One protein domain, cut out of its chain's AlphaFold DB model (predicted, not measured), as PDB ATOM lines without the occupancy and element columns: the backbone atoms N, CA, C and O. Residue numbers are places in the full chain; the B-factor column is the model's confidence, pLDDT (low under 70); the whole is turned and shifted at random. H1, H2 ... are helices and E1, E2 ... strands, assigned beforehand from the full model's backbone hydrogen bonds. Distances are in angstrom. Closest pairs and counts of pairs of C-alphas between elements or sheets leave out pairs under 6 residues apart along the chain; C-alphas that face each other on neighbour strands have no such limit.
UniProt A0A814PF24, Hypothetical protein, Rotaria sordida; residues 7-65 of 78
ATOM      1  N   LEU A   7     122.140 151.314 148.313       97.81
ATOM      2  CA  LEU A   7     122.071 152.393 149.292       97.81
ATOM      3  C   LEU A   7     123.403 153.145 149.308       97.81
ATOM      4  O   LEU A   7     124.433 152.580 149.668       97.81
ATOM      5  N   ILE A   8     123.366 154.415 148.906       98.44
ATOM      6  CA  ILE A   8     124.534 155.297 148.856       98.44
ATOM      7  C   ILE A   8     124.412 156.327 149.970       98.44
ATOM      8  O   ILE A   8     123.504 157.156 149.949       98.44
ATOM      9  N   LEU A   9     125.317 156.258 150.942       98.00
ATOM     10  CA  LEU A   9     125.351 157.145 152.102       98.00
ATOM     11  C   LEU A   9     126.730 157.785 152.302       98.00
ATOM     12  O   LEU A   9     127.023 158.297 153.379       98.00
ATOM     13  N   SER A  10     127.563 157.799 151.268       98.00
ATOM     14  CA  SER A  10     128.799 158.577 151.172       98.00
ATOM     15  C   SER A  10     128.696 159.986 151.792       98.00
ATOM     16  O   SER A  10     127.769 160.722 151.459       98.00
ATOM     17  N   TRP A  11     129.661 160.380 152.634       97.62
ATOM     18  CA  TRP A  11     129.808 161.746 153.182       97.62
ATOM     19  C   TRP A  11     128.629 162.284 154.022       97.62
ATOM     20  O   TRP A  11     128.296 163.463 153.924       97.62
ATOM     21  N   ASN A  12     128.005 161.460 154.871       97.94
ATOM     22  CA  ASN A  12     126.843 161.869 155.679       97.94
ATOM     23  C   ASN A  12     127.105 161.978 157.187       97.94
ATOM     24  O   ASN A  12     126.157 162.124 157.952       97.94
ATOM     25  N   GLU A  13     128.360 161.884 157.633       96.31
ATOM     26  CA  GLU A  13     128.717 161.980 159.060       96.31
ATOM     27  C   GLU A  13     127.892 161.042 159.968       96.31
ATOM     28  O   GLU A  13     127.610 161.362 161.120       96.31
ATOM     29  N   ILE A  14     127.514 159.864 159.458       97.19
ATOM     30  CA  ILE A  14     126.656 158.891 160.167       97.19
ATOM     31  C   ILE A  14     127.197 158.576 161.572       97.19
ATOM     32  O   ILE A  14     126.436 158.354 162.521       97.19
ATOM     33  N   GLY A  15     128.524 158.541 161.694       96.19
ATOM     34  CA  GLY A  15     129.234 158.238 162.920       96.19
ATOM     35  C   GLY A  15     129.047 156.790 163.362       96.19
ATOM     36  O   GLY A  15     128.300 156.001 162.778       96.19
ATOM     37  N   ALA A  16     129.715 156.429 164.455       95.75
ATOM     38  CA  ALA A  16     129.591 155.099 165.043       95.75
ATOM     39  C   ALA A  16     128.140 154.770 165.455       95.75
ATOM     40  O   ALA A  16     127.664 153.660 165.232       95.75
ATOM     41  N   HIS A  17     127.416 155.738 166.027       95.44
ATOM     42  CA  HIS A  17     126.058 155.506 166.520       95.44
ATOM     43  C   HIS A  17     125.067 155.215 165.385       95.44
ATOM     44  O   HIS A  17     124.350 154.220 165.447       95.44
ATOM     45  N   GLY A  18     125.069 156.025 164.321       95.50
ATOM     46  CA  GLY A  18     124.214 155.783 163.160       95.50
ATOM     47  C   GLY A  18     124.564 154.476 162.447       95.50
ATOM     48  O   GLY A  18     123.680 153.733 162.024       95.50
ATOM     49  N   ALA A  19     125.855 154.143 162.374       96.50
ATOM     50  CA  ALA A  19     126.316 152.937 161.703       96.50
ATOM     51  C   ALA A  19     125.938 151.652 162.449       96.50
ATOM     52  O   ALA A  19     125.761 150.618 161.808       96.50
ATOM     53  N   GLN A  20     125.723 151.705 163.768       96.94
ATOM     54  CA  GLN A  20     125.197 150.562 164.520       96.94
ATOM     55  C   GLN A  20     123.800 150.150 164.023       96.94
ATOM     56  O   GLN A  20     123.540 148.963 163.853       96.94
ATOM     57  N   TYR A  21     122.935 151.109 163.677       96.75
ATOM     58  CA  TYR A  21     121.625 150.797 163.093       96.75
ATOM     59  C   TYR A  21     121.732 150.161 161.702       96.75
ATOM     60  O   TYR A  21     120.897 149.338 161.330       96.75
ATOM     61  N   LEU A  22     122.767 150.513 160.931       95.88
ATOM     62  CA  LEU A  22     123.036 149.871 159.644       95.88
ATOM     63  C   LEU A  22     123.496 148.420 159.823       95.88
ATOM     64  O   LEU A  22     123.075 147.559 159.053       95.88
ATOM     65  N   VAL A  23     124.310 148.136 160.845       96.06
ATOM     66  CA  VAL A  23     124.694 146.763 161.213       96.06
ATOM     67  C   VAL A  23     123.448 145.936 161.529       96.06
ATOM     68  O   VAL A  23     123.265 144.865 160.952       96.06
ATOM     69  N   ASP A  24     122.562 146.456 162.380       95.62
ATOM     70  CA  ASP A  24     121.337 145.756 162.773       95.62
ATOM     71  C   ASP A  24     120.410 145.521 161.567       95.62
ATOM     72  O   ASP A  24     119.846 144.438 161.405       95.62
ATOM     73  N   ALA A  25     120.298 146.503 160.664       94.56
ATOM     74  CA  ALA A  25     119.522 146.365 159.435       94.56
ATOM     75  C   ALA A  25     120.091 145.283 158.498       94.56
ATOM     76  O   ALA A  25     119.323 144.533 157.892       94.56
ATOM     77  N   LEU A  26     121.419 145.168 158.391       95.44
ATOM     78  CA  LEU A  26     122.080 144.166 157.548       95.44
ATOM     79  C   LEU A  26     121.879 142.727 158.035       95.44
ATOM     80  O   LEU A  26     121.953 141.814 157.215       95.44
ATOM     81  N   LEU A  27     121.589 142.501 159.319       93.62
ATOM     82  CA  LEU A  27     121.298 141.156 159.836       93.62
ATOM     83  C   LEU A  27     119.995 140.571 159.269       93.62
ATOM     84  O   LEU A  27     119.870 139.355 159.147       93.62
ATOM     85  N   CYS A  28     119.037 141.429 158.916       92.69
ATOM     86  CA  CYS A  28     117.715 141.017 158.440       92.69
ATOM     87  C   CYS A  28     117.466 141.363 156.966       92.69
ATOM     88  O   CYS A  28     116.533 140.834 156.359       92.69
ATOM     89  N   ASN A  29     118.251 142.272 156.381       94.50
ATOM     90  CA  ASN A  29     118.070 142.690 154.998       94.50
ATOM     91  C   ASN A  29     118.629 141.643 154.023       94.50
ATOM     92  O   ASN A  29     119.821 141.347 154.026       94.50
ATOM     93  N   THR A  30     117.758 141.129 153.156       94.50
ATOM     94  CA  THR A  30     118.066 140.092 152.158       94.50
ATOM     95  C   THR A  30     117.922 140.586 150.717       94.50
ATOM     96  O   THR A  30     117.738 139.796 149.792       94.50
ATOM     97  N   THR A  31     117.935 141.900 150.501       96.50
ATOM     98  CA  THR A  31     117.702 142.510 149.179       96.50
ATOM     99  C   THR A  31     118.784 143.501 148.779       96.50
ATOM    100  O   THR A  31     119.010 143.706 147.584       96.50
ATOM    101  N   LEU A  32     119.469 144.102 149.752       97.69
ATOM    102  CA  LEU A  32     120.524 145.068 149.527       97.69
ATOM    103  C   LEU A  32     121.759 144.358 148.977       97.69
ATOM    104  O   LEU A  32     122.279 143.415 149.571       97.69
ATOM    105  N   ASN A  33     122.214 144.842 147.829       98.00
ATOM    106  CA  ASN A  33     123.352 144.318 147.097       98.00
ATOM    107  C   ASN A  33     124.568 145.253 147.175       98.00
ATOM    108  O   ASN A  33     125.701 144.771 147.225       98.00
ATOM    109  N   THR A  34     124.329 146.566 147.226       98.44
ATOM    110  CA  THR A  34     125.365 147.602 147.317       98.44
ATOM    111  C   THR A  34     125.098 148.542 148.487       98.44
ATOM    112  O   THR A  34     124.006 149.106 148.594       98.44
ATOM    113  N   LEU A  35     126.113 148.739 149.330       98.12
ATOM    114  CA  LEU A  35     126.116 149.695 150.432       98.12
ATOM    115  C   LEU A  35     127.388 150.547 150.375       98.12
ATOM    116  O   LEU A  35     128.487 150.045 150.597       98.12
ATOM    117  N   ASP A  36     127.239 151.837 150.095       98.44
ATOM    118  CA  ASP A  36     128.346 152.794 150.126       98.44
ATOM    119  C   ASP A  36     128.278 153.635 151.403       98.44
ATOM    120  O   ASP A  36     127.322 154.384 151.627       98.44
ATOM    121  N   LEU A  37     129.307 153.497 152.236       97.88
ATOM    122  CA  LEU A  37     129.503 154.236 153.474       97.88
ATOM    123  C   LEU A  37     130.814 155.022 153.474       97.88
ATOM    124  O   LEU A  37     131.326 155.357 154.547       97.88
ATOM    125  N   TYR A  38     131.357 155.355 152.308       97.81
ATOM    126  CA  TYR A  38     132.591 156.116 152.204       97.81
ATOM    127  C   TYR A  38     132.531 157.422 153.021       97.81
ATOM    128  O   TYR A  38     131.574 158.192 152.961       97.81
ATOM    129  N   ASN A  39     133.570 157.655 153.819       96.94
ATOM    130  CA  ASN A  39     133.747 158.800 154.707       96.94
ATOM    131  C   ASN A  39     132.539 159.135 155.609       96.94
ATOM    132  O   ASN A  39     131.914 160.188 155.485       96.94
ATOM    133  N   ASN A  40     132.229 158.241 156.552       97.62
ATOM    134  CA  ASN A  40     131.092 158.373 157.471       97.62
ATOM    135  C   ASN A  40     131.447 158.281 158.956       97.62
ATOM    136  O   ASN A  40     130.563 158.166 159.796       97.62
ATOM    137  N   GLN A  41     132.728 158.358 159.305       95.94
ATOM    138  CA  GLN A  41     133.184 158.390 160.696       95.94
ATOM    139  C   GLN A  41     132.768 157.157 161.544       95.94
ATOM    140  O   GLN A  41     132.528 157.266 162.746       95.94
ATOM    141  N   ILE A  42     132.662 155.972 160.924       94.69
ATOM    142  CA  ILE A  42     132.083 154.751 161.536       94.69
ATOM    143  C   ILE A  42     132.877 154.237 162.754       94.69
ATOM    144  O   ILE A  42     132.307 153.666 163.683       94.69
ATOM    145  N   GLY A  43     134.192 154.457 162.786       93.25
ATOM    146  CA  GLY A  43     135.062 153.954 163.850       93.25
ATOM    147  C   GLY A  43     135.318 152.438 163.801       93.25
ATOM    148  O   GLY A  43     134.673 151.672 163.085       93.25
ATOM    149  N   THR A  44     136.304 151.985 164.578       93.25
ATOM    150  CA  THR A  44     136.850 150.620 164.484       93.25
ATOM    151  C   THR A  44     135.937 149.557 165.073       93.25
ATOM    152  O   THR A  44     135.853 148.462 164.530       93.25
ATOM    153  N   LEU A  45     135.257 149.870 166.180       92.69
ATOM    154  CA  LEU A  45     134.372 148.929 166.870       92.69
ATOM    155  C   LEU A  45     133.172 148.561 165.990       92.69
ATOM    156  O   LEU A  45     132.875 147.391 165.790       92.69
ATOM    157  N   VAL A  46     132.524 149.564 165.397       93.50
ATOM    158  CA  VAL A  46     131.362 149.329 164.531       93.50
ATOM    159  C   VAL A  46     131.780 148.644 163.233       93.50
ATOM    160  O   VAL A  46     131.064 147.775 162.751       93.50
ATOM    161  N   ALA A  47     132.975 148.935 162.708       93.44
ATOM    162  CA  ALA A  47     133.523 148.191 161.576       93.44
ATOM    163  C   ALA A  47     133.723 146.689 161.880       93.44
ATOM    164  O   ALA A  47     133.534 145.865 160.987       93.44
ATOM    165  N   GLN A  48     134.058 146.313 163.124       94.00
ATOM    166  CA  GLN A  48     134.114 144.904 163.540       94.00
ATOM    167  C   GLN A  48     132.719 144.271 163.564       94.00
ATOM    168  O   GLN A  48     132.532 143.214 162.966       94.00
ATOM    169  N   HIS A  49     131.732 144.948 164.164       95.19
ATOM    170  CA  HIS A  49     130.342 144.474 164.175       95.19
ATOM    171  C   HIS A  49     129.773 144.320 162.760       95.19
ATOM    172  O   HIS A  49     129.059 143.361 162.473       95.19
ATOM    173  N   LEU A  50     130.128 145.233 161.852       94.56
ATOM    174  CA  LEU A  50     129.770 145.134 160.443       94.56
ATOM    175  C   LEU A  50     130.365 143.867 159.816       94.56
ATOM    176  O   LEU A  50     129.652 143.133 159.143       94.56
ATOM    177  N   GLY A  51     131.633 143.561 160.101       93.25
ATOM    178  CA  GLY A  51     132.265 142.305 159.692       93.25
ATOM    179  C   GLY A  51     131.503 141.060 160.160       93.25
ATOM    180  O   GLY A  51     131.338 140.122 159.382       93.25
ATOM    181  N   ASP A  52     130.992 141.061 161.392       93.94
ATOM    182  CA  ASP A  52     130.198 139.948 161.927       93.94
ATOM    183  C   ASP A  52     128.808 139.847 161.284       93.94
ATOM    184  O   ASP A  52     128.367 138.743 160.955       93.94
ATOM    185  N   ALA A  53     128.138 140.973 161.023       95.00
ATOM    186  CA  ALA A  53     126.866 140.983 160.300       95.00
ATOM    187  C   ALA A  53     127.016 140.444 158.868       95.00
ATOM    188  O   ALA A  53     126.191 139.650 158.409       95.00
ATOM    189  N   LEU A  54     128.111 140.793 158.186       95.00
ATOM    190  CA  LEU A  54     128.409 140.314 156.833       95.00
ATOM    191  C   LEU A  54     128.648 138.803 156.755       95.00
ATOM    192  O   LEU A  54     128.451 138.225 155.694       95.00
ATOM    193  N   ARG A  55     129.024 138.130 157.853       94.00
ATOM    194  CA  ARG A  55     129.126 136.655 157.862       94.00
ATOM    195  C   ARG A  55     127.779 135.981 157.600       94.00
ATOM    196  O   ARG A  55     127.756 134.869 157.083       94.00
ATOM    197  N   ASN A  56     126.685 136.639 157.986       90.94
ATOM    198  CA  ASN A  56     125.323 136.129 157.845       90.94
ATOM    199  C   ASN A  56     124.571 136.767 156.669       90.94
ATOM    200  O   ASN A  56     123.616 136.175 156.167       90.94
ATOM    201  N   ASN A  57     124.985 137.953 156.212       94.75
ATOM    202  CA  ASN A  57     124.383 138.597 155.052       94.75
ATOM    203  C   ASN A  57     124.897 137.962 153.748       94.75
ATOM    204  O   ASN A  57     126.072 138.071 153.412       94.75
ATOM    205  N   THR A  58     124.007 137.311 152.999       94.38
ATOM    206  CA  THR A  58     124.351 136.605 151.752       94.38
ATOM    207  C   THR A  58     124.036 137.395 150.483       94.38
ATOM    208  O   THR A  58     124.297 136.905 149.385       94.38
ATOM    209  N   THR A  59     123.465 138.598 150.599       96.94
ATOM    210  CA  THR A  59     122.998 139.381 149.442       96.94
ATOM    211  C   THR A  59     123.876 140.578 149.119       96.94
ATOM    212  O   THR A  59     123.945 140.977 147.951       96.94
ATOM    213  N   LEU A  60     124.557 141.144 150.120       97.62
ATOM    214  CA  LEU A  60     125.457 142.269 149.934       97.62
ATOM    215  C   LEU A  60     126.729 141.808 149.215       97.62
ATOM    216  O   LEU A  60     127.474 140.969 149.712       97.62
ATOM    217  N   THR A  61     126.984 142.380 148.041       97.44
ATOM    218  CA  THR A  61     128.161 142.057 147.216       97.44
ATOM    219  C   THR A  61     129.153 143.207 147.119       97.44
ATOM    220  O   THR A  61     130.327 142.975 146.842       97.44
ATOM    221  N   ILE A  62     128.702 144.440 147.371       98.12
ATOM    222  CA  ILE A  62     129.535 145.641 147.338       98.12
ATOM    223  C   ILE A  62     129.353 146.395 148.654       98.12
ATOM    224  O   ILE A  62     128.239 146.772 149.017       98.12
ATOM    225  N   LEU A  63     130.469 146.627 149.342       97.00
ATOM    226  CA  LEU A  63     130.552 147.457 150.535       97.00
ATOM    227  C   LEU A  63     131.746 148.405 150.413       97.00
ATOM    228  O   LEU A  63     132.885 147.942 150.348       97.00
ATOM    229  N   ASP A  64     131.487 149.713 150.432       97.44
ATOM    230  CA  ASP A  64     132.537 150.732 150.507       97.44
ATOM    231  C   ASP A  64     132.621 151.324 151.922       97.44
ATOM    232  O   ASP A  64     131.653 151.863 152.455       97.44
ATOM    233  N   LEU A  65     133.797 151.203 152.541       95.88
ATOM    234  CA  LEU A  65     134.138 151.776 153.848       95.88
ATOM    235  C   LEU A  65     135.334 152.732 153.759       95.88
ATOM    236  O   LEU A  65     135.927 153.075 154.789       95.88
TER     237      LEU A  65
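Overview. This is residues 7 to 65 of the 78 residues of the protein "Hypothetical protein" of Rotaria sordida (UniProt A0A814PF24). The chain is wound in stacked turns, with the two helices H1 and H2 side by side along one side and a narrow ribbon of short parallel strands, E1 and E2, along the other. The helices run one way and the strands run back the other way, with residues 29 to 33, 37 to 43 and 57 to 61 as the links between the two sides. The printed part has 59 residues, with two named helices and two named strands in the order H1, E1, H2, E2; the sheet, in the order E1, E2, is parallel, and the class is mostly helix. The whole is compact, with a radius of gyration of the C-alphas of 10.3 A and spans of 26 by 21 by 14 A.

Arrangement. Residues 7 to 8, a stretch too short to be named, pair in parallel with residues 35 to 36 of strand E1, residues 34 to 36. Helix H1, residues 15 to 28, and helix H2, residues 44 to 56, touch, with 14 pairs of C-alphas within 8 A. Their closest C-alphas are those of Val 23 and Leu 50, 5.4 A apart. The two helices run the same way at a shallow tilt of 8 degrees, with their centres 9.3 A apart. Strand E2, residues 62 to 64, is the parallel neighbour of E1, with 3 degrees between their directions. The C-alphas of Leu 35 and Leu 63 face each other at 5.0 A. N 35 and O 62 are within hydrogen-bond range at 2.9 A, as are N 64 and O 35 at 3.0 A. E1, H2 and E2 make a strand-helix-strand unit, two parallel neighbour strands with a helix between them along the chain, and its crossover is right-handed. H1 and E2 are apart. Of the O i to N i+4 pairs inside the helices, 7 of 10 in H1 and 8 of 9 in H2 are within hydrogen-bond range.

Along the chain. H1 begins at C-alpha 15 at (129.234, 158.238, 162.920) and ends at Cys 28, 21.2 A from first to last C-alpha. E1 runs from Thr 34 to Asp 36, with C-alpha 34 at (125.365, 147.602, 147.317). H2 runs from Thr 44 to Asn 56, 19.7 A from first to last C-alpha. E2 runs from Ile 62 to Asp 64 and ends at C-alpha 64 at (132.537, 150.732, 150.507).

Size, cuts and confidence. The two C-alphas farthest apart are those of Glu 13 and Thr 58, at 26.8 A, and the C-alphas of Leu 7 and Leu 65, the first and last printed residues, are 12.9 A apart. The printed part runs from residue 7 to residue 65 and has no cut. The links from H1 to E1 and from H2 to E2 are tight, each with 5 residues, and the link from E1 to H2, with 7 residues, is short. The mean pLDDT of the printed part is 95.9, and no printed residue is under 70.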